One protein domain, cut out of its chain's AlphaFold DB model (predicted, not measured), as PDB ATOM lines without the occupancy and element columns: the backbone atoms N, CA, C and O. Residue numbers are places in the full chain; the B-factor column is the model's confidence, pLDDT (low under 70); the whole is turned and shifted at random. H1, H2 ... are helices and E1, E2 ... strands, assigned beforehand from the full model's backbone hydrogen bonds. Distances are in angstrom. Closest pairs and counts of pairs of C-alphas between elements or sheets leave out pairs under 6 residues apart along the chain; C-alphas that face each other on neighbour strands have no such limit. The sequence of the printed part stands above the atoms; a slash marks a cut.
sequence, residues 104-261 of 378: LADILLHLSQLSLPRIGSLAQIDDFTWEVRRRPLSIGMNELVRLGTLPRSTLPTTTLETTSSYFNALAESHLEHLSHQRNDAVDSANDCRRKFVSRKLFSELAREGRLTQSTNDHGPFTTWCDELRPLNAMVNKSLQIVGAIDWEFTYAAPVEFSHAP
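Overview. This is residues 104 to 261 of the 378 residues of an uncharacterized protein of Aspergillus sergii (UniProt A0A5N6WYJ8). Two lobes make this model: a small, loosely built lobe of three two-stranded pairs, and a long helical hairpin, H3 and H4, with the short helix H2 near H3. In the strand lobe E3 and E6 form the middle, H1 and H5 pack on E3, the hairpin E1 and E2 reaches away past E6, and the hairpin E4 and E5 lies far out. The 158 printed residues hold five named helices and six named strands, in the order H1 E1 E2 H2 H3 H4 E3 E4 E5 E6 H5; the sheets are E1 - E2, E3 - E6 and E4 - E5, all antiparallel, and the class is mixed, helices and strands. The whole is only just compact, close to loose, with a radius of gyration of the C-alphas of 17.6 A and spans of 54 by 37 by 30 A.

Along the chain. E3 is residues 221 to 225, 12.7 A long, and E6 is residues 250 to 254, 12.8 A. H5 follows as residues 255 to 259. H1 is residues 104 to 112, 12.3 A, with C-alpha 104 at (-45.653, 1.103, 21.916). E1 is residues 121 to 124, E2 residues 130 to 134, E4 residues 233 to 235 and E5 residues 241 to 244. H2 is residues 139 to 146. H3, residues 163 to 180, is 25.4 A long; H4, residues 189 to 207, is 26.8 A long and begins with C-alpha 189 at (-13.719, 26.736, 6.535).

Arrangement. E3 and E6 are antiparallel at 138 degrees, with N 224 and O 251 2.8 A apart, within hydrogen-bond range. The closest C-alphas of H1 and E3, Ser 112 and Thr 222, are 5.8 A apart. H1 and H5 only just touch, with 3 pairs of C-alphas within 8 A, the closest Ser 112 and Ser 258 at 6.4 A. The closest C-alphas of E1 and E6 are Ser 121 and Tyr 251, 4.4 A. In the hairpin of E1 and E2, N 123 and O 131 are within range at 2.8 A. In the hairpin of E4 and E5, N 234 and O 243 are within range at 2.8 A; E4 is apart from E6. The closest C-alphas of H3 and E6 are Thr 163 and Pro 254, 5.4 A. H3 and H4, a helical hairpin, touch at Ala 171 and Ser 203, their closest C-alphas, 4.9 A, at a shallow tilt of 19 degrees, opposite ways. H2 is close to H3 but not clearly touching, Leu 144 to His 177 being the closest C-alphas at 6.8 A. In H1, H2, H3, H4 and H5 every O i to N i+4 pair is within hydrogen-bond range.

Size, cuts and confidence. The C-alphas farthest apart, Asp 127 and Asn 190, are 55.1 A apart. The printed part has no cut. The links H2 to H3 and H4 to E3 are long. The mean pLDDT of the printed part is 91.3, and no printed residue is under 70.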
ATOM      1  N   LEU A 104     -45.549   0.298  23.137       86.12
ATOM      2  CA  LEU A 104     -45.653   1.103  21.916       86.12
ATOM      3  C   LEU A 104     -45.692   0.264  20.627       86.12
ATOM      4  O   LEU A 104     -46.118   0.788  19.602       86.12
ATOM      5  N   ALA A 105     -45.282  -1.007  20.663       86.94
ATOM      6  CA  ALA A 105     -45.304  -1.906  19.509       86.94
ATOM      7  C   ALA A 105     -46.715  -2.028  18.917       86.94
ATOM      8  O   ALA A 105     -46.883  -1.857  17.713       86.94
ATOM      9  N   ASP A 106     -47.740  -2.207  19.756       85.06
ATOM     10  CA  ASP A 106     -49.133  -2.293  19.297       85.06
ATOM     11  C   ASP A 106     -49.592  -1.001  18.607       85.06
ATOM     12  O   ASP A 106     -50.309  -1.036  17.607       85.06
ATOM     13  N   ILE A 107     -49.185   0.161  19.128       88.00
ATOM     14  CA  ILE A 107     -49.528   1.460  18.533       88.00
ATOM     15  C   ILE A 107     -48.849   1.597  17.169       88.00
ATOM     16  O   ILE A 107     -49.506   1.969  16.200       88.00
ATOM     17  N   LEU A 108     -47.562   1.254  17.071       88.25
ATOM     18  CA  LEU A 108     -46.818   1.291  15.811       88.25
ATOM     19  C   LEU A 108     -47.417   0.339  14.764       88.25
ATOM     20  O   LEU A 108     -47.594   0.745  13.616       88.25
ATOM     21  N   LEU A 109     -47.797  -0.880  15.160       86.50
ATOM     22  CA  LEU A 109     -48.454  -1.857  14.285       86.50
ATOM     23  C   LEU A 109     -49.831  -1.381  13.806       86.50
ATOM     24  O   LEU A 109     -50.185  -1.579  12.647       86.50
ATOM     25  N   HIS A 110     -50.620  -0.726  14.658       86.75
ATOM     26  CA  HIS A 110     -51.893  -0.152  14.218       86.75
ATOM     27  C   HIS A 110     -51.696   1.024  13.257       86.75
ATOM     28  O   HIS A 110     -52.422   1.136  12.270       86.75
ATOM     29  N   LEU A 111     -50.719   1.897  13.514       87.75
ATOM     30  CA  LEU A 111     -50.429   3.029  12.632       87.75
ATOM     31  C   LEU A 111     -49.898   2.581  11.268       87.75
ATOM     32  O   LEU A 111     -50.253   3.189  10.259       87.75
ATOM     33  N   SER A 112     -49.096   1.512  11.217       86.12
ATOM     34  CA  SER A 112     -48.536   0.990   9.964       86.12
ATOM     35  C   SER A 112     -49.607   0.438   9.016       86.12
ATOM     36  O   SER A 112     -49.418   0.445   7.800       86.12
ATOM     37  N   GLN A 113     -50.767   0.036   9.544       85.19
ATOM     38  CA  GLN A 113     -51.917  -0.416   8.754       85.19
ATOM     39  C   GLN A 113     -52.692   0.740   8.098       85.19
ATOM     40  O   GLN A 113     -53.503   0.512   7.195       85.19
ATOM     41  N   LEU A 114     -52.460   1.987   8.522       88.56
ATOM     42  CA  LEU A 114     -53.144   3.164   7.987       88.56
ATOM     43  C   LEU A 114     -52.442   3.658   6.719       88.56
ATOM     44  O   LEU A 114     -51.519   4.468   6.784       88.56
ATOM     45  N   SER A 115     -52.911   3.202   5.556       92.00
ATOM     46  CA  SER A 115     -52.427   3.693   4.263       92.00
ATOM     47  C   SER A 115     -53.199   4.930   3.804       92.00
ATOM     48  O   SER A 115     -54.426   4.929   3.698       92.00
ATOM     49  N   LEU A 116     -52.457   5.970   3.454       93.81
ATOM     50  CA  LEU A 116     -52.936   7.254   2.965       93.81
ATOM     51  C   LEU A 116     -52.532   7.438   1.492       93.81
ATOM     52  O   LEU A 116     -51.545   6.859   1.040       93.81
ATOM     53  N   PRO A 117     -53.290   8.226   0.707       95.00
ATOM     54  CA  PRO A 117     -53.124   8.272  -0.748       95.00
ATOM     55  C   PRO A 117     -51.924   9.099  -1.224       95.00
ATOM     56  O   PRO A 117     -51.580   9.038  -2.397       95.00
ATOM     57  N   ARG A 118     -51.338   9.926  -0.352       96.75
ATOM     58  CA  ARG A 118     -50.230  10.840  -0.667       96.75
ATOM     59  C   ARG A 118     -49.496  11.251   0.603       96.75
ATOM     60  O   ARG A 118     -50.053  11.147   1.693       96.75
ATOM     61  N   ILE A 119     -48.297  11.801   0.451       98.00
ATOM     62  CA  ILE A 119     -47.490  12.339   1.548       98.00
ATOM     63  C   ILE A 119     -47.984  13.753   1.884       98.00
ATOM     64  O   ILE A 119     -48.065  14.630   1.016       98.00
ATOM     65  N   GLY A 120     -48.318  14.000   3.149       97.00
ATOM     66  CA  GLY A 120     -48.885  15.275   3.582       97.00
ATOM     67  C   GLY A 120     -49.628  15.208   4.909       97.00
ATOM     68  O   GLY A 120     -49.830  14.139   5.470       97.00
ATOM     69  N   SER A 121     -50.066  16.357   5.413       93.75
ATOM     70  CA  SER A 121     -50.842  16.422   6.656       93.75
ATOM     71  C   SER A 121     -52.336  16.250   6.383       93.75
ATOM     72  O   SER A 121     -52.866  16.773   5.390       93.75
ATOM     73  N   LEU A 122     -53.016  15.559   7.297       89.81
ATOM     74  CA  LEU A 122     -54.468  15.420   7.282       89.81
ATOM     75  C   LEU A 122     -55.143  16.774   7.530       89.81
ATOM     76  O   LEU A 122     -54.682  17.609   8.311       89.81
ATOM     77  N   ALA A 123     -56.256  16.990   6.845       87.88
ATOM     78  CA  ALA A 123     -57.156  18.104   7.053       87.88
ATOM     79  C   ALA A 123     -58.583  17.566   7.132       87.88
ATOM     80  O   ALA A 123     -58.997  16.758   6.300       87.88
ATOM     81  N   GLN A 124     -59.322  18.041   8.127       86.25
ATOM     82  CA  GLN A 124     -60.742  17.765   8.250       86.25
ATOM     83  C   GLN A 124     -61.500  18.486   7.129       86.25
ATOM     84  O   GLN A 124     -61.287  19.683   6.907       86.25
ATOM     85  N   ILE A 125     -62.338  17.749   6.404       89.56
ATOM     86  CA  ILE A 125     -63.148  18.269   5.288       89.56
ATOM     87  C   ILE A 125     -64.571  18.562   5.748       89.56
ATOM     88  O   ILE A 125     -65.155  19.567   5.346       89.56
ATOM     89  N   ASP A 126     -65.076  17.723   6.642       85.88
ATOM     90  CA  ASP A 126     -66.352  17.850   7.333       85.88
ATOM     91  C   ASP A 126     -66.264  17.136   8.696       85.88
ATOM     92  O   ASP A 126     -65.196  16.666   9.094       85.88
ATOM     93  N   ASP A 127     -67.372  17.047   9.427       82.12
ATOM     94  CA  ASP A 127     -67.402  16.518  10.795       82.12
ATOM     95  C   ASP A 127     -66.869  15.077  10.932       82.12
ATOM     96  O   ASP A 127     -66.433  14.699  12.020       82.12
ATOM     97  N   PHE A 128     -66.835  14.289   9.850       81.69
ATOM     98  CA  PHE A 128     -66.469  12.869   9.893       81.69
ATOM     99  C   PHE A 128     -65.367  12.466   8.902       81.69
ATOM    100  O   PHE A 128     -64.833  11.360   9.009       81.69
ATOM    101  N   THR A 129     -64.992  13.346   7.974       81.88
ATOM    102  CA  THR A 129     -64.072  13.027   6.876       81.88
ATOM    103  C   THR A 129     -62.738  13.753   7.011       81.88
ATOM    104  O   THR A 129     -62.673  14.977   7.165       81.88
ATOM    105  N   TRP A 130     -61.653  12.991   6.872       87.06
ATOM    106  CA  TRP A 130     -60.280  13.484   6.888       87.06
ATOM    107  C   TRP A 130     -59.570  13.112   5.594       87.06
ATOM    108  O   TRP A 130     -59.595  11.961   5.169       87.06
ATOM    109  N   GLU A 131     -58.892  14.083   4.990       91.44
ATOM    110  CA  GLU A 131     -58.132  13.878   3.759       91.44
ATOM    111  C   GLU A 131     -56.736  14.488   3.860       91.44
ATOM    112  O   GLU A 131     -56.525  15.526   4.491       91.44
ATOM    113  N   VAL A 132     -55.769  13.891   3.166       94.25
ATOM    114  CA  VAL A 132     -54.432  14.474   3.041       94.25
ATOM    115  C   VAL A 132     -54.481  15.622   2.030       94.25
ATOM    116  O   VAL A 132     -54.479  15.394   0.823       94.25
ATOM    117  N   ARG A 133     -54.544  16.870   2.506       92.75
ATOM    118  CA  ARG A 133     -54.670  18.064   1.633       92.75
ATOM    119  C   ARG A 133     -53.625  19.139   1.874       92.75
ATOM    120  O   ARG A 133     -53.584  20.131   1.149       92.75
ATOM    121  N   ARG A 134     -52.800  18.988   2.905       93.19
ATOM    122  CA  ARG A 134     -51.778  19.974   3.265       93.19
ATOM    123  C   ARG A 134     -50.400  19.361   3.115       93.19
ATOM    124  O   ARG A 134     -50.239  18.148   3.186       93.19
ATOM    125  N   ARG A 135     -49.397  20.221   2.946       93.31
ATOM    126  CA  ARG A 135     -47.991  19.815   2.969       93.31
ATOM    127  C   ARG A 135     -47.666  18.934   4.185       93.31
ATOM    128  O   ARG A 135     -48.333  19.071   5.218       93.31
ATOM    129  N   PRO A 136     -46.633  18.090   4.102       95.12
ATOM    130  CA  PRO A 136     -46.085  17.427   5.280       95.12
ATOM    131  C   PRO A 136     -45.689  18.475   6.324       95.12
ATOM    132  O   PRO A 136     -45.161  19.534   5.970       95.12
ATOM    133  N   LEU A 137     -45.983  18.206   7.592       88.94
ATOM    134  CA  LEU A 137     -45.658  19.096   8.699       88.94
ATOM    135  C   LEU A 137     -44.912  18.304   9.772       88.94
ATOM    136  O   LEU A 137     -45.487  17.948  10.791       88.94
ATOM    137  N   SER A 138     -43.634  18.024   9.515       92.31
ATOM    138  CA  SER A 138     -42.758  17.380  10.496       92.31
ATOM    139  C   SER A 138     -42.218  18.384  11.511       92.31
ATOM    140  O   SER A 138     -42.070  19.579  11.208       92.31
ATOM    141  N   ILE A 139     -41.840  17.892  12.693       89.44
ATOM    142  CA  ILE A 139     -41.132  18.706  13.691       89.44
ATOM    143  C   ILE A 139     -39.817  19.228  13.105       89.44
ATOM    144  O   ILE A 139     -39.490  20.401  13.267       89.44
ATOM    145  N   GLY A 140     -39.118  18.416  12.303       89.75
ATOM    146  CA  GLY A 140     -37.889  18.826  11.624       89.75
ATOM    147  C   GLY A 140     -38.089  20.058  10.738       89.75
ATOM    148  O   GLY A 140     -37.322  21.015  10.827       89.75
ATOM    149  N   MET A 141     -39.156  20.101   9.932       91.56
ATOM    150  CA  MET A 141     -39.480  21.286   9.125       91.56
ATOM    151  C   MET A 141     -39.812  22.509   9.989       91.56
ATOM    152  O   MET A 141     -39.447  23.631   9.630       91.56
ATOM    153  N   ASN A 142     -40.493  22.310  11.121       90.06
ATOM    154  CA  ASN A 142     -40.760  23.382  12.077       90.06
ATOM    155  C   ASN A 142     -39.460  23.936  12.679       90.06
ATOM    156  O   ASN A 142     -39.270  25.153  12.695       90.06
ATOM    157  N   GLU A 143     -38.536  23.068  13.093       89.31
ATOM    158  CA  GLU A 143     -37.252  23.467  13.675       89.31
ATOM    159  C   GLU A 143     -36.333  24.163  12.674       89.31
ATOM    160  O   GLU A 143     -35.658  25.128  13.035       89.31
ATOM    161  N   LEU A 144     -36.362  23.769  11.398       90.88
ATOM    162  CA  LEU A 144     -35.642  24.491  10.347       90.88
ATOM    163  C   LEU A 144     -36.075  25.962  10.264       90.88
ATOM    164  O   LEU A 144     -35.234  26.846  10.113       90.88
ATOM    165  N   VAL A 145     -37.374  26.240  10.399       90.19
ATOM    166  CA  VAL A 145     -37.894  27.616  10.393       90.19
ATOM    167  C   VAL A 145     -37.620  28.312  11.725       90.19
ATOM    168  O   VAL A 145     -37.146  29.449  11.743       90.19
ATOM    169  N   ARG A 146     -37.924  27.640  12.841       85.75
ATOM    170  CA  ARG A 146     -37.878  28.209  14.194       85.75
ATOM    171  C   ARG A 146     -36.454  28.483  14.668       85.75
ATOM    172  O   ARG A 146     -36.197  29.553  15.216       85.75
ATOM    173  N   LEU A 147     -35.551  27.525  14.472       85.88
ATOM    174  CA  LEU A 147     -34.169  27.553  14.962       85.88
ATOM    175  C   LEU A 147     -33.154  27.697  13.826       85.88
ATOM    176  O   LEU A 147     -32.180  28.433  13.967       85.88
ATOM    177  N   GLY A 148     -33.397  27.043  12.688       86.25
ATOM    178  CA  GLY A 148     -32.497  27.055  11.528       86.25
ATOM    179  C   GLY A 148     -32.547  28.335  10.688       86.25
ATOM    180  O   GLY A 148     -31.765  28.486   9.750       86.25
ATOM    181  N   THR A 149     -33.441  29.281  11.004       87.81
ATOM    182  CA  THR A 149     -33.664  30.541  10.263       87.81
ATOM    183  C   THR A 149     -34.037  30.360   8.786       87.81
ATOM    184  O   THR A 149     -33.949  31.300   7.994       87.81
ATOM    185  N   LEU A 150     -34.487  29.159   8.412       91.19
ATOM    186  CA  LEU A 150     -34.914  28.843   7.058       91.19
ATOM    187  C   LEU A 150     -36.238  29.570   6.743       91.19
ATOM    188  O   LEU A 150     -37.199  29.454   7.512       91.19
ATOM    189  N   PRO A 151     -36.349  30.316   5.629       92.38
ATOM    190  CA  PRO A 151     -37.598  30.970   5.267       92.38
ATOM    191  C   PRO A 151     -38.711  29.945   5.046       92.38
ATOM    192  O   PRO A 151     -38.570  29.015   4.264       92.38
ATOM    193  N   ARG A 152     -39.884  30.147   5.655       90.69
ATOM    194  CA  ARG A 152     -41.033  29.228   5.508       90.69
ATOM    195  C   ARG A 152     -41.454  28.986   4.048       90.69
ATOM    196  O   ARG A 152     -42.098  27.974   3.771       90.69
ATOM    197  N   SER A 153     -41.137  29.916   3.147       91.06
ATOM    198  CA  SER A 153     -41.406  29.829   1.709       91.06
ATOM    199  C   SER A 153     -40.555  28.794   0.970       91.06
ATOM    200  O   SER A 153     -40.916  28.458  -0.151       91.06
ATOM    201  N   THR A 154     -39.452  28.310   1.552       90.31
ATOM    202  CA  THR A 154     -38.613  27.257   0.948       90.31
ATOM    203  C   THR A 154     -39.094  25.848   1.292       90.31
ATOM    204  O   THR A 154     -38.722  24.895   0.618       90.31
ATOM    205  N   LEU A 155     -39.936  25.700   2.320       91.50
ATOM    206  CA  LEU A 155     -40.559  24.419   2.644       91.50
ATOM    207  C   LEU A 155     -41.556  24.006   1.550       91.50
ATOM    208  O   LEU A 155     -42.179  24.889   0.945       91.50
ATOM    209  N   PRO A 156     -41.820  22.695   1.369       92.38
ATOM    210  CA  PRO A 156     -42.891  22.223   0.496       92.38
ATOM    211  C   PRO A 156     -44.200  22.974   0.753       92.38
ATOM    212  O   PRO A 156     -44.542  23.291   1.895       92.38
ATOM    213  N   THR A 157     -44.944  23.298  -0.300       91.25
ATOM    214  CA  THR A 157     -46.189  24.082  -0.192       91.25
ATOM    215  C   THR A 157     -47.444  23.228  -0.326       91.25
ATOM    216  O   THR A 157     -48.505  23.634   0.143       91.25
ATOM    217  N   THR A 158     -47.319  22.030  -0.897       93.81
ATOM    218  CA  THR A 158     -48.418  21.105  -1.188       93.81
ATOM    219  C   THR A 158     -48.060  19.672  -0.778       93.81
ATOM    220  O   THR A 158     -46.958  19.408  -0.298       93.81
ATOM    221  N   THR A 159     -49.019  18.762  -0.917       97.12
ATOM    222  CA  THR A 159     -48.827  17.315  -0.778       97.12
ATOM    223  C   THR A 159     -47.886  16.777  -1.851       97.12
ATOM    224  O   THR A 159     -47.779  17.358  -2.931       97.12
ATOM    225  N   LEU A 160     -47.250  15.643  -1.579       97.19
ATOM    226  CA  LEU A 160     -46.315  14.993  -2.494       97.19
ATOM    227  C   LEU A 160     -46.846  13.611  -2.881       97.19
ATOM    228  O   LEU A 160     -47.374  12.887  -2.040       97.19
ATOM    229  N   GLU A 161     -46.725  13.273  -4.162       96.50
ATOM    230  CA  GLU A 161     -47.306  12.052  -4.742       96.50
ATOM    231  C   GLU A 161     -46.327  10.869  -4.735       96.50
ATOM    232  O   GLU A 161     -46.740   9.739  -4.990       96.50
ATOM    233  N   THR A 162     -45.034  11.117  -4.477       96.19
ATOM    234  CA  THR A 162     -44.021  10.054  -4.437       96.19
ATOM    235  C   THR A 162     -43.023  10.192  -3.299       96.19
ATOM    236  O   THR A 162     -42.632  11.303  -2.921       96.19
ATOM    237  N   THR A 163     -42.540   9.054  -2.810       96.44
ATOM    238  CA  THR A 163     -41.452   8.946  -1.837       96.44
ATOM    239  C   THR A 163     -40.197   9.667  -2.334       96.44
ATOM    240  O   THR A 163     -39.645  10.504  -1.618       96.44
ATOM    241  N   SER A 164     -39.794   9.461  -3.589       95.75
ATOM    242  CA  SER A 164     -38.627  10.126  -4.185       95.75
ATOM    243  C   SER A 164     -38.766  11.647  -4.193       95.75
ATOM    244  O   SER A 164     -37.798  12.356  -3.919       95.75
ATOM    245  N   SER A 165     -39.960  12.183  -4.475       95.69
ATOM    246  CA  SER A 165     -40.187  13.634  -4.430       95.69
ATOM    247  C   SER A 165     -40.036  14.196  -3.011       95.69
ATOM    248  O   SER A 165     -39.464  15.272  -2.833       95.69
ATOM    249  N   TYR A 166     -40.452  13.440  -1.992       96.38
ATOM    250  CA  TYR A 166     -40.281  13.826  -0.593       96.38
ATOM    251  C   TYR A 166     -38.822  13.768  -0.137       96.38
ATOM    252  O   TYR A 166     -38.333  14.733   0.448       96.38
ATOM    253  N   PHE A 167     -38.085  12.705  -0.469       95.94
ATOM    254  CA  PHE A 167     -36.654  12.620  -0.158       95.94
ATOM    255  C   PHE A 167     -35.829  13.695  -0.877       95.94
ATOM    256  O   PHE A 167     -34.910  14.254  -0.278       95.94
ATOM    257  N   ASN A 168     -36.180  14.054  -2.118       95.69
ATOM    258  CA  ASN A 168     -35.577  15.201  -2.802       95.69
ATOM    259  C   ASN A 168     -35.842  16.512  -2.048       95.69
ATOM    260  O   ASN A 168     -34.900  17.255  -1.781       95.69
ATOM    261  N   ALA A 169     -37.084  16.755  -1.618       95.31
ATOM    262  CA  ALA A 169     -37.425  17.945  -0.837       95.31
ATOM    263  C   ALA A 169     -36.674  18.015   0.509       95.31
ATOM    264  O   ALA A 169     -36.249  19.096   0.926       95.31
ATOM    265  N   LEU A 170     -36.469  16.879   1.189       95.31
ATOM    266  CA  LEU A 170     -35.648  16.808   2.403       95.31
ATOM    267  C   LEU A 170     -34.171  17.111   2.108       95.31
ATOM    268  O   LEU A 170     -33.547  17.903   2.815       95.31
ATOM    269  N   ALA A 171     -33.619  16.537   1.037       95.88
ATOM    270  CA  ALA A 171     -32.232  16.764   0.644       95.88
ATOM    271  C   ALA A 171     -31.960  18.228   0.250       95.88
ATOM    272  O   ALA A 171     -30.948  18.802   0.659       95.88
ATOM    273  N   GLU A 172     -32.880  18.852  -0.488       93.88
ATOM    274  CA  GLU A 172     -32.847  20.286  -0.791       93.88
ATOM    275  C   GLU A 172     -32.939  21.120   0.490       93.88
ATOM    276  O   GLU A 172     -32.125  22.020   0.699       93.88
ATOM    277  N   SER A 173     -33.843  20.763   1.408       94.19
ATOM    278  CA  SER A 173     -33.977  21.446   2.702       94.19
ATOM    279  C   SER A 173     -32.681  21.406   3.521       94.19
ATOM    280  O   SER A 173     -32.342  22.393   4.173       94.19
ATOM    281  N   HIS A 174     -31.907  20.315   3.470       94.75
ATOM    282  CA  HIS A 174     -30.604  20.247   4.137       94.75
ATOM    283  C   HIS A 174     -29.575  21.230   3.558       94.75
ATOM    284  O   HIS A 174     -28.809  21.825   4.326       94.75
ATOM    285  N   LEU A 175     -29.542  21.400   2.231       93.94
ATOM    286  CA  LEU A 175     -28.677  22.371   1.547       93.94
ATOM    287  C   LEU A 175     -29.103  23.811   1.847       93.94
ATOM    288  O   LEU A 175     -28.267  24.648   2.199       93.94
ATOM    289  N   GLU A 176     -30.402  24.083   1.756       94.19
ATOM    290  CA  GLU A 176     -30.972  25.391   2.060       94.19
ATOM    291  C   GLU A 176     -30.735  25.775   3.521       94.19
ATOM    292  O   GLU A 176     -30.356  26.911   3.806       94.19
ATOM    293  N   HIS A 177     -30.871  24.823   4.449       94.12
ATOM    294  CA  HIS A 177     -30.582  25.047   5.860       94.12
ATOM    295  C   HIS A 177     -29.138  25.502   6.081       94.12
ATOM    296  O   HIS A 177     -28.932  26.505   6.754       94.12
ATOM    297  N   LEU A 178     -28.145  24.834   5.480       94.19
ATOM    298  CA  LEU A 178     -26.743  25.247   5.627       94.19
ATOM    299  C   LEU A 178     -26.505  26.673   5.109       94.19
ATOM    300  O   LEU A 178     -25.714  27.409   5.688       94.19
ATOM    301  N   SER A 179     -27.187  27.055   4.028       91.75
ATOM    302  CA  SER A 179     -27.064  28.391   3.435       91.75
ATOM    303  C   SER A 179     -27.729  29.482   4.282       91.75
ATOM    304  O   SER A 179     -27.271  30.625   4.283       91.75
ATOM    305  N   HIS A 180     -28.808  29.147   4.993       91.12
ATOM    306  CA  HIS A 180     -29.594  30.102   5.774       91.12
ATOM    307  C   HIS A 180     -29.170  30.197   7.239       91.12
ATOM    308  O   HIS A 180     -29.260  31.284   7.815       91.12
ATOM    309  N   GLN A 181     -28.707  29.098   7.837       89.69
ATOM    310  CA  GLN A 181     -28.312  29.047   9.238       89.69
ATOM    311  C   GLN A 181     -27.161  30.022   9.497       89.69
ATOM    312  O   GLN A 181     -26.056  29.872   8.980       89.69
ATOM    313  N   ARG A 182     -27.423  31.043  10.317       83.19
ATOM    314  CA  ARG A 182     -26.454  32.122  10.560       83.19
ATOM    315  C   ARG A 182     -25.479  31.820  11.690       83.19
ATOM    316  O   ARG A 182     -24.279  32.018  11.535       83.19
ATOM    317  N   ASN A 183     -26.008  31.395  12.834       82.19
ATOM    318  CA  ASN A 183     -25.245  31.271  14.074       82.19
ATOM    319  C   ASN A 183     -24.829  29.820  14.300       82.19
ATOM    320  O   ASN A 183     -25.619  28.913  14.029       82.19
ATOM    321  N   ASP A 184     -23.603  29.633  14.795       84.44
ATOM    322  CA  ASP A 184     -23.031  28.340  15.203       84.44
ATOM    323  C   ASP A 184     -23.147  27.239  14.127       84.44
ATOM    324  O   ASP A 184     -23.171  26.044  14.413       84.44
ATOM    325  N   ALA A 185     -23.233  27.644  12.853       86.06
ATOM    326  CA  ALA A 185     -23.426  26.732  11.731       86.06
ATOM    327  C   ALA A 185     -22.135  25.989  11.363       86.06
ATOM    328  O   ALA A 185     -22.192  24.850  10.890       86.06
ATOM    329  N   VAL A 186     -20.971  26.626  11.546       93.62
ATOM    330  CA  VAL A 186     -19.656  26.107  11.143       93.62
ATOM    331  C   VAL A 186     -18.553  26.535  12.111       93.62
ATOM    332  O   VAL A 186     -18.524  27.686  12.537       93.62
ATOM    333  N   ASP A 187     -17.601  25.639  12.381       94.00
ATOM    334  CA  ASP A 187     -16.456  25.927  13.268       94.00
ATOM    335  C   ASP A 187     -15.220  26.430  12.502       94.00
ATOM    336  O   ASP A 187     -14.322  27.069  13.047       94.00
ATOM    337  N   SER A 188     -15.126  26.098  11.211       96.19
ATOM    338  CA  SER A 188     -14.006  26.468  10.342       96.19
ATOM    339  C   SER A 188     -14.384  26.371   8.864       96.19
ATOM    340  O   SER A 188     -15.386  25.758   8.494       96.19
ATOM    341  N   ALA A 189     -13.532  26.895   7.978       96.88
ATOM    342  CA  ALA A 189     -13.719  26.736   6.535       96.88
ATOM    343  C   ALA A 189     -13.716  25.257   6.095       96.88
ATOM    344  O   ALA A 189     -14.438  24.884   5.173       96.88
ATOM    345  N   ASN A 190     -12.925  24.403   6.752       97.94
ATOM    346  CA  ASN A 190     -12.900  22.970   6.452       97.94
ATOM    347  C   ASN A 190     -14.165  22.265   6.944       97.94
ATOM    348  O   ASN A 190     -14.691  21.411   6.236       97.94
ATOM    349  N   ASP A 191     -14.679  22.650   8.112       96.75
ATOM    350  CA  ASP A 191     -15.967  22.170   8.604       96.75
ATOM    351  C   ASP A 191     -17.114  22.562   7.655       96.75
ATOM    352  O   ASP A 191     -17.866  21.698   7.208       96.75
ATOM    353  N   CYS A 192     -17.154  23.827   7.221       96.44
ATOM    354  CA  CYS A 192     -18.106  24.312   6.219       96.44
ATOM    355  C   CYS A 192     -18.044  23.505   4.911       96.44
ATOM    356  O   CYS A 192     -19.067  23.010   4.437       96.44
ATOM    357  N   ARG A 193     -16.839  23.285   4.355       98.06
ATOM    358  CA  ARG A 193     -16.655  22.462   3.144       98.06
ATOM    359  C   ARG A 193     -17.167  21.038   3.336       98.06
ATOM    360  O   ARG A 193     -17.862  20.537   2.459       98.06
ATOM    361  N   ARG A 194     -16.865  20.391   4.468       97.88
ATOM    362  CA  ARG A 194     -17.357  19.033   4.762       97.88
ATOM    363  C   ARG A 194     -18.881  18.996   4.864       97.88
ATOM    364  O   ARG A 194     -19.495  18.139   4.237       97.88
ATOM    365  N   LYS A 195     -19.485  19.946   5.587       96.81
ATOM    366  CA  LYS A 195     -20.944  20.083   5.728       96.81
ATOM    367  C   LYS A 195     -21.637  20.326   4.386       96.81
ATOM    368  O   LYS A 195     -22.719  19.783   4.170       96.81
ATOM    369  N   PHE A 196     -21.031  21.117   3.500       97.38
ATOM    370  CA  PHE A 196     -21.540  21.356   2.149       97.38
ATOM    371  C   PHE A 196     -21.441  20.099   1.281       97.38
ATOM    372  O   PHE A 196     -22.433  19.689   0.684       97.38
ATOM    373  N   VAL A 197     -20.267  19.458   1.241       98.19
ATOM    374  CA  VAL A 197     -20.032  18.249   0.438       98.19
ATOM    375  C   VAL A 197     -20.979  17.123   0.849       98.19
ATOM    376  O   VAL A 197     -21.587  16.517  -0.027       98.19
ATOM    377  N   SER A 198     -21.174  16.872   2.149       97.81
ATOM    378  CA  SER A 198     -22.070  15.799   2.601       97.81
ATOM    379  C   SER A 198     -23.514  16.009   2.138       97.81
ATOM    380  O   SER A 198     -24.131  15.092   1.601       97.81
ATOM    381  N   ARG A 199     -24.035  17.235   2.259       97.81
ATOM    382  CA  ARG A 199     -25.386  17.594   1.798       97.81
ATOM    383  C   ARG A 199     -25.508  17.541   0.281       97.81
ATOM    384  O   ARG A 199     -26.535  17.105  -0.234       97.81
ATOM    385  N   LYS A 200     -24.461  17.954  -0.440       97.62
ATOM    386  CA  LYS A 200     -24.450  17.917  -1.903       97.62
ATOM    387  C   LYS A 200     -24.484  16.483  -2.427       97.62
ATOM    388  O   LYS A 200     -25.309  16.188  -3.284       97.62
ATOM    389  N   LEU A 201     -23.662  15.598  -1.860       97.75
ATOM    390  CA  LEU A 201     -23.662  14.172  -2.193       97.75
ATOM    391  C   LEU A 201     -25.006  13.514  -1.854       97.75
ATOM    392  O   LEU A 201     -25.536  12.754  -2.658       97.75
ATOM    393  N   PHE A 202     -25.601  13.841  -0.703       97.38
ATOM    394  CA  PHE A 202     -26.925  13.334  -0.332       97.38
ATOM    395  C   PHE A 202     -28.021  13.787  -1.315       97.38
ATOM    396  O   PHE A 202     -28.838  12.981  -1.751       97.38
ATOM    397  N   SER A 203     -27.997  15.056  -1.734       96.75
ATOM    398  CA  SER A 203     -28.894  15.592  -2.768       96.75
ATOM    399  C   SER A 203     -28.703  14.923  -4.131       96.75
ATOM    400  O   SER A 203     -29.682  14.667  -4.829       96.75
ATOM    401  N   GLU A 204     -27.472  14.578  -4.510       97.06
ATOM    402  CA  GLU A 204     -27.207  13.826  -5.741       97.06
ATOM    403  C   GLU A 204     -27.781  12.407  -5.679       97.06
ATOM    404  O   GLU A 204     -28.456  11.996  -6.621       97.06
ATOM    405  N   LEU A 205     -27.611  11.706  -4.552       96.06
ATOM    406  CA  LEU A 205     -28.229  10.394  -4.331       96.06
ATOM    407  C   LEU A 205     -29.762  10.461  -4.404       96.06
ATOM    408  O   LEU A 205     -30.378   9.573  -4.993       96.06
ATOM    409  N   ALA A 206     -30.375  11.509  -3.846       94.62
ATOM    410  CA  ALA A 206     -31.822  11.720  -3.910       94.62
ATOM    411  C   ALA A 206     -32.301  11.904  -5.360       94.62
ATOM    412  O   ALA A 206     -33.227  11.227  -5.810       94.62
ATOM    413  N   ARG A 207     -31.614  12.766  -6.120       94.31
ATOM    414  CA  ARG A 207     -31.947  13.079  -7.518       94.31
ATOM    415  C   ARG A 207     -31.760  11.876  -8.445       94.31
ATOM    416  O   ARG A 207     -32.459  11.751  -9.444       94.31
ATOM    417  N   GLU A 208     -30.805  11.008  -8.129       94.06
ATOM    418  CA  GLU A 208     -30.557   9.750  -8.838       94.06
ATOM    419  C   GLU A 208     -31.531   8.628  -8.442       94.06
ATOM    420  O   GLU A 208     -31.448   7.541  -9.008       94.06
ATOM    421  N   GLY A 209     -32.438   8.861  -7.482       89.94
ATOM    422  CA  GLY A 209     -33.373   7.845  -6.991       89.94
ATOM    423  C   GLY A 209     -32.684   6.713  -6.221       89.94
ATOM    424  O   GLY A 209     -33.151   5.582  -6.237       89.94
ATOM    425  N   ARG A 210     -31.536   6.993  -5.586       91.69
ATOM    426  CA  ARG A 210     -30.694   5.995  -4.898       91.69
ATOM    427  C   ARG A 210     -30.891   5.946  -3.384       91.69
ATOM    428  O   ARG A 210     -30.252   5.128  -2.730       91.69
ATOM    429  N   LEU A 211     -31.713   6.834  -2.824       87.94
ATOM    430  CA  LEU A 211     -32.004   6.865  -1.385       87.94
ATOM    431  C   LEU A 211     -33.139   5.921  -0.977       87.94
ATOM    432  O   LEU A 211     -33.242   5.573   0.194       87.94
ATOM    433  N   THR A 212     -33.996   5.537  -1.919       81.81
ATOM    434  CA  THR A 212     -35.250   4.830  -1.650       81.81
ATOM    435  C   THR A 212     -35.381   3.626  -2.574       81.81
ATOM    436  O   THR A 212     -34.711   3.531  -3.605       81.81
ATOM    437  N   GLN A 213     -36.223   2.668  -2.193       72.50
ATOM    438  CA  GLN A 213     -36.523   1.523  -3.047       72.50
ATOM    439  C   GLN A 213     -37.575   1.928  -4.084       72.50
ATOM    440  O   GLN A 213     -38.613   2.486  -3.738       72.50
ATOM    441  N   SER A 214     -37.344   1.606  -5.357       73.69
ATOM    442  CA  SER A 214     -38.262   1.991  -6.441       73.69
ATOM    443  C   SER A 214     -39.649   1.347  -6.338       73.69
ATOM    444  O   SER A 214     -40.595   1.844  -6.942       73.69
ATOM    445  N   THR A 215     -39.797   0.257  -5.579       85.81
ATOM    446  CA  THR A 215     -41.060  -0.484  -5.458       85.81
ATOM    447  C   THR A 215     -42.129   0.253  -4.654       85.81
ATOM    448  O   THR A 215     -43.306   0.025  -4.912       85.81
ATOM    449  N   ASN A 216     -41.739   1.147  -3.736       89.38
ATOM    450  CA  ASN A 216     -42.665   1.874  -2.857       89.38
ATOM    451  C   ASN A 216     -42.758   3.368  -3.204       89.38
ATOM    452  O   ASN A 216     -43.219   4.175  -2.396       89.38
ATOM    453  N   ASP A 217     -42.309   3.765  -4.400       94.88
ATOM    454  CA  ASP A 217     -42.229   5.185  -4.744       94.88
ATOM    455  C   ASP A 217     -43.604   5.864  -4.747       94.88
ATOM    456  O   ASP A 217     -43.729   7.012  -4.343       94.88
ATOM    457  N   HIS A 218     -44.650   5.130  -5.127       94.88
ATOM    458  CA  HIS A 218     -46.043   5.590  -5.118       94.88
ATOM    459  C   HIS A 218     -46.827   5.132  -3.877       94.88
ATOM    460  O   HIS A 218     -48.058   5.118  -3.888       94.88
ATOM    461  N   GLY A 219     -46.117   4.754  -2.815       92.88
ATOM    462  CA  GLY A 219     -46.686   4.297  -1.558       92.88
ATOM    463  C   GLY A 219     -46.513   2.791  -1.308       92.88
ATOM    464  O   GLY A 219     -45.852   2.103  -2.088       92.88
ATOM    465  N   PRO A 220     -47.104   2.261  -0.223       94.06
ATOM    466  CA  PRO A 220     -48.055   2.945   0.659       94.06
ATOM    467  C   PRO A 220     -47.438   4.138   1.405       94.06
ATOM    468  O   PRO A 220     -46.233   4.184   1.636       94.06
ATOM    469  N   PHE A 221     -48.267   5.117   1.771       95.69
ATOM    470  CA  PHE A 221     -47.863   6.215   2.653       95.69
ATOM    471  C   PHE A 221     -48.550   6.028   3.997       95.69
ATOM    472  O   PHE A 221     -49.775   5.960   4.045       95.69
ATOM    473  N   THR A 222     -47.792   5.928   5.080       93.69
ATOM    474  CA  THR A 222     -48.334   5.596   6.405       93.69
ATOM    475  C   THR A 222     -48.342   6.805   7.326       93.69
ATOM    476  O   THR A 222     -47.537   7.723   7.162       93.69
ATOM    477  N   THR A 223     -49.235   6.808   8.313       91.25
ATOM    478  CA  THR A 223     -49.235   7.830   9.369       91.25
ATOM    479  C   THR A 223     -47.924   7.780  10.152       91.25
ATOM    480  O   THR A 223     -47.549   6.733  10.670       91.25
ATOM    481  N   TRP A 224     -47.249   8.921  10.265       92.94
ATOM    482  CA  TRP A 224     -45.980   9.071  10.962       92.94
ATOM    483  C   TRP A 224     -46.001  10.286  11.885       92.94
ATOM    484  O   TRP A 224     -46.541  11.339  11.538       92.94
ATOM    485  N   CYS A 225     -45.385  10.136  13.054       91.62
ATOM    486  CA  CYS A 225     -45.171  11.200  14.022       91.62
ATOM    487  C   CYS A 225     -43.744  11.069  14.565       91.62
ATOM    488  O   CYS A 225     -43.423  10.077  15.219       91.62
ATOM    489  N   ASP A 226     -42.899  12.068  14.304       87.88
ATOM    490  CA  ASP A 226     -41.491  12.071  14.737       87.88
ATOM    491  C   ASP A 226     -41.338  12.012  16.270       87.88
ATOM    492  O   ASP A 226     -40.331  11.529  16.788       87.88
ATOM    493  N   GLU A 227     -42.364  12.474  16.989       88.19
ATOM    494  CA  GLU A 227     -42.418  12.556  18.449       88.19
ATOM    495  C   GLU A 227     -43.199  11.390  19.088       88.19
ATOM    496  O   GLU A 227     -43.439  11.395  20.296       88.19
ATOM    497  N   LEU A 228     -43.583  10.352  18.332       89.94
ATOM    498  CA  LEU A 228     -44.182   9.150  18.921       89.94
ATOM    499  C   LEU A 228     -43.102   8.317  19.623       89.94
ATOM    500  O   LEU A 228     -42.469   7.441  19.031       89.94
ATOM    501  N   ARG A 229     -42.888   8.612  20.906       89.81
ATOM    502  CA  ARG A 229     -41.839   8.026  21.747       89.81
ATOM    503  C   ARG A 229     -42.324   7.792  23.183       89.81
ATOM    504  O   ARG A 229     -43.331   8.373  23.580       89.81
ATOM    505  N   PRO A 230     -41.597   7.012  24.007       90.56
ATOM    506  CA  PRO A 230     -42.011   6.686  25.373       90.56
ATOM    507  C   PRO A 230     -42.354   7.884  26.264       90.56
ATOM    508  O   PRO A 230     -43.287   7.804  27.055       90.56
ATOM    509  N   LEU A 231     -41.650   9.009  26.121       89.81
ATOM    510  CA  LEU A 231     -41.929  10.223  26.903       89.81
ATOM    511  C   LEU A 231     -43.319  10.820  26.615       89.81
ATOM    512  O   LEU A 231     -43.879  11.500  27.468       89.81
ATOM    513  N   ASN A 232     -43.894  10.506  25.452       90.75
ATOM    514  CA  ASN A 232     -45.197  10.998  25.011       90.75
ATOM    515  C   ASN A 232     -46.298   9.934  25.149       90.75
ATOM    516  O   ASN A 232     -47.419  10.144  24.691       90.75
ATOM    517  N   ALA A 233     -46.010   8.799  25.796       90.81
ATOM    518  CA  ALA A 233     -46.976   7.746  26.093       90.81
ATOM    519  C   ALA A 233     -47.279   7.710  27.595       90.81
ATOM    520  O   ALA A 233     -46.397   7.460  28.413       90.81
ATOM    521  N   MET A 234     -48.528   7.966  27.964       92.06
ATOM    522  CA  MET A 234     -48.992   8.024  29.348       92.06
ATOM    523  C   MET A 234     -49.376   6.624  29.827       92.06
ATOM    524  O   MET A 234     -50.131   5.932  29.139       92.06
ATOM    525  N   VAL A 235     -48.902   6.215  31.007       90.06
ATOM    526  CA  VAL A 235     -49.175   4.893  31.589       90.06
ATOM    527  C   VAL A 235     -49.864   4.981  32.949       90.06
ATOM    528  O   VAL A 235     -49.614   5.888  33.745       90.06
ATOM    529  N   ASN A 236     -50.751   4.025  33.227       90.19
ATOM    530  CA  ASN A 236     -51.400   3.889  34.533       90.19
ATOM    531  C   ASN A 236     -50.519   3.117  35.540       90.19
ATOM    532  O   ASN A 236     -49.423   2.663  35.220       90.19
ATOM    533  N   LYS A 237     -51.021   2.917  36.767       89.44
ATOM    534  CA  LYS A 237     -50.332   2.154  37.832       89.44
ATOM    535  C   LYS A 237     -50.032   0.696  37.476       89.44
ATOM    536  O   LYS A 237     -49.143   0.097  38.071       89.44
ATOM    537  N   SER A 238     -50.783   0.137  36.532       88.19
ATOM    538  CA  SER A 238     -50.580  -1.209  35.992       88.19
ATOM    539  C   SER A 238     -49.640  -1.213  34.780       88.19
ATOM    540  O   SER A 238     -49.544  -2.230  34.105       88.19
ATOM    541  N   LEU A 239     -48.972  -0.088  34.489       85.75
ATOM    542  CA  LEU A 239     -48.032   0.101  33.376       85.75
ATOM    543  C   LEU A 239     -48.661  -0.070  31.985       85.75
ATOM    544  O   LEU A 239     -47.960  -0.274  30.998       85.75
ATOM    545  N   GLN A 240     -49.984   0.059  31.888       87.56
ATOM    546  CA  GLN A 240     -50.697   0.029  30.614       87.56
ATOM    547  C   GLN A 240     -50.754   1.432  30.019       87.56
ATOM    548  O   GLN A 240     -51.037   2.393  30.741       87.56
ATOM    549  N   ILE A 241     -50.535   1.545  28.706       88.88
ATOM    550  CA  ILE A 241     -50.707   2.813  27.992       88.88
ATOM    551  C   ILE A 241     -52.188   3.201  28.023       88.88
ATOM    552  O   ILE A 241     -53.051   2.449  27.577       88.88
ATOM    553  N   VAL A 242     -52.465   4.394  28.544       91.12
ATOM    554  CA  VAL A 242     -53.807   4.990  28.642       91.12
ATOM    555  C   VAL A 242     -53.980   6.203  27.732       91.12
ATOM    556  O   VAL A 242     -55.092   6.692  27.552       91.12
ATOM    557  N   GLY A 243     -52.896   6.674  27.116       88.94
ATOM    558  CA  GLY A 243     -52.956   7.687  26.074       88.94
ATOM    559  C   GLY A 243     -51.587   8.015  25.492       88.94
ATOM    560  O   GLY A 243     -50.557   7.698  26.080       88.94
ATOM    561  N   ALA A 244     -51.591   8.661  24.332       89.12
ATOM    562  CA  ALA A 244     -50.402   9.208  23.692       89.12
ATOM    563  C   ALA A 244     -50.657  10.675  23.331       89.12
ATOM    564  O   ALA A 244     -51.748  11.010  22.860       89.12
ATOM    565  N   ILE A 245     -49.668  11.530  23.563       87.69
ATOM    566  CA  ILE A 245     -49.730  12.980  23.336       87.69
ATOM    567  C   ILE A 245     -48.761  13.406  22.220       87.69
ATOM    568  O   ILE A 245     -48.134  12.560  21.589       87.69
ATOM    569  N   ASP A 246     -48.686  14.712  21.950       86.56
ATOM    570  CA  ASP A 246     -47.765  15.333  20.980       86.56
ATOM    571  C   ASP A 246     -47.953  14.928  19.506       86.56
ATOM    572  O   ASP A 246     -47.030  14.917  18.697       86.56
ATOM    573  N   TRP A 247     -49.208  14.715  19.102       86.38
ATOM    574  CA  TRP A 247     -49.587  14.417  17.712       86.38
ATOM    575  C   TRP A 247     -49.537  15.623  16.750       86.38
ATOM    576  O   TRP A 247     -49.906  15.494  15.582       86.38
ATOM    577  N   GLU A 248     -49.114  16.804  17.199       83.12
ATOM    578  CA  GLU A 248     -49.214  18.068  16.446       83.12
ATOM    579  C   GLU A 248     -48.404  18.106  15.138       83.12
ATOM    580  O   GLU A 248     -48.783  18.816  14.202       83.12
ATOM    581  N   PHE A 249     -47.348  17.294  15.044       87.75
ATOM    582  CA  PHE A 249     -46.508  17.134  13.851       87.75
ATOM    583  C   PHE A 249     -46.704  15.777  13.157       87.75
ATOM    584  O   PHE A 249     -45.762  15.187  12.632       87.75
ATOM    585  N   THR A 250     -47.936  15.265  13.160       90.69
ATOM    586  CA  THR A 250     -48.289  14.000  12.494       90.69
ATOM    587  C   THR A 250     -48.657  14.219  11.029       90.69
ATOM    588  O   THR A 250     -49.431  15.118  10.690       90.69
ATOM    589  N   TYR A 251     -48.139  13.371  10.143       94.69
ATOM    590  CA  TYR A 251     -48.374  13.451   8.702       94.69
ATOM    591  C   TYR A 251     -48.282  12.070   8.034       94.69
ATOM    592  O   TYR A 251     -47.770  11.117   8.608       94.69
ATOM    593  N   ALA A 252     -48.789  11.950   6.809       96.69
ATOM    594  CA  ALA A 252     -48.556  10.797   5.947       96.69
ATOM    595  C   ALA A 252     -47.127  10.850   5.396       96.69
ATOM    596  O   ALA A 252     -46.781  11.818   4.713       96.69
ATOM    597  N   ALA A 253     -46.322   9.828   5.667       95.81
ATOM    598  CA  ALA A 253     -44.919   9.731   5.279       95.81
ATOM    599  C   ALA A 253     -44.665   8.504   4.382       95.81
ATOM    600  O   ALA A 253     -45.512   7.609   4.319       95.81
ATOM    601  N   PRO A 254     -43.512   8.435   3.692       95.88
ATOM    602  CA  PRO A 254     -43.063   7.197   3.057       95.88
ATOM    603  C   PRO A 254     -43.049   6.017   4.035       95.88
ATOM    604  O   PRO A 254     -42.634   6.174   5.185       95.88
ATOM    605  N   VAL A 255     -43.461   4.831   3.577       93.19
ATOM    606  CA  VAL A 255     -43.509   3.615   4.410       93.19
ATOM    607  C   VAL A 255     -42.142   3.228   4.985       93.19
ATOM    608  O   VAL A 255     -42.063   2.620   6.049       93.19
ATOM    609  N   GLU A 256     -41.049   3.634   4.334       91.94
ATOM    610  CA  GLU A 256     -39.681   3.428   4.806       91.94
ATOM    611  C   GLU A 256     -39.446   3.975   6.219       91.94
ATOM    612  O   GLU A 256     -38.605   3.440   6.934       91.94
ATOM    613  N   PHE A 257     -40.193   5.003   6.639       91.94
ATOM    614  CA  PHE A 257     -40.087   5.564   7.987       91.94
ATOM    615  C   PHE A 257     -40.637   4.576   9.019       91.94
ATOM    616  O   PHE A 257     -39.980   4.301  10.016       91.94
ATOM    617  N   SER A 258     -41.786   3.962   8.732       89.00
ATOM    618  CA  SER A 258     -42.410   2.937   9.579       89.00
ATOM    619  C   SER A 258     -41.634   1.619   9.601       89.00
ATOM    620  O   SER A 258     -41.721   0.876  10.573       89.00
ATOM    621  N   HIS A 259     -40.869   1.317   8.546       89.00
ATOM    622  CA  HIS A 259     -39.967   0.162   8.518       89.00
ATOM    623  C   HIS A 259     -38.675   0.387   9.312       89.00
ATOM    624  O   HIS A 259     -38.015  -0.582   9.694       89.00
ATOM    625  N   ALA A 260     -38.273   1.642   9.525       90.19
ATOM    626  CA  ALA A 260     -37.084   1.955  10.296       90.19
ATOM    627  C   ALA A 260     -37.362   1.727  11.792       90.19
ATOM    628  O   ALA A 260     -38.325   2.283  12.326       90.19
ATOM    629  N   PRO A 261     -36.528   0.945  12.503       90.81
ATOM    630  CA  PRO A 261     -36.713   0.765  13.932       90.81
ATOM    631  C   PRO A 261     -36.611   2.106  14.673       90.81
ATOM    632  O   PRO A 261     -35.747   2.925  14.341       90.81
TER     633      PRO A 261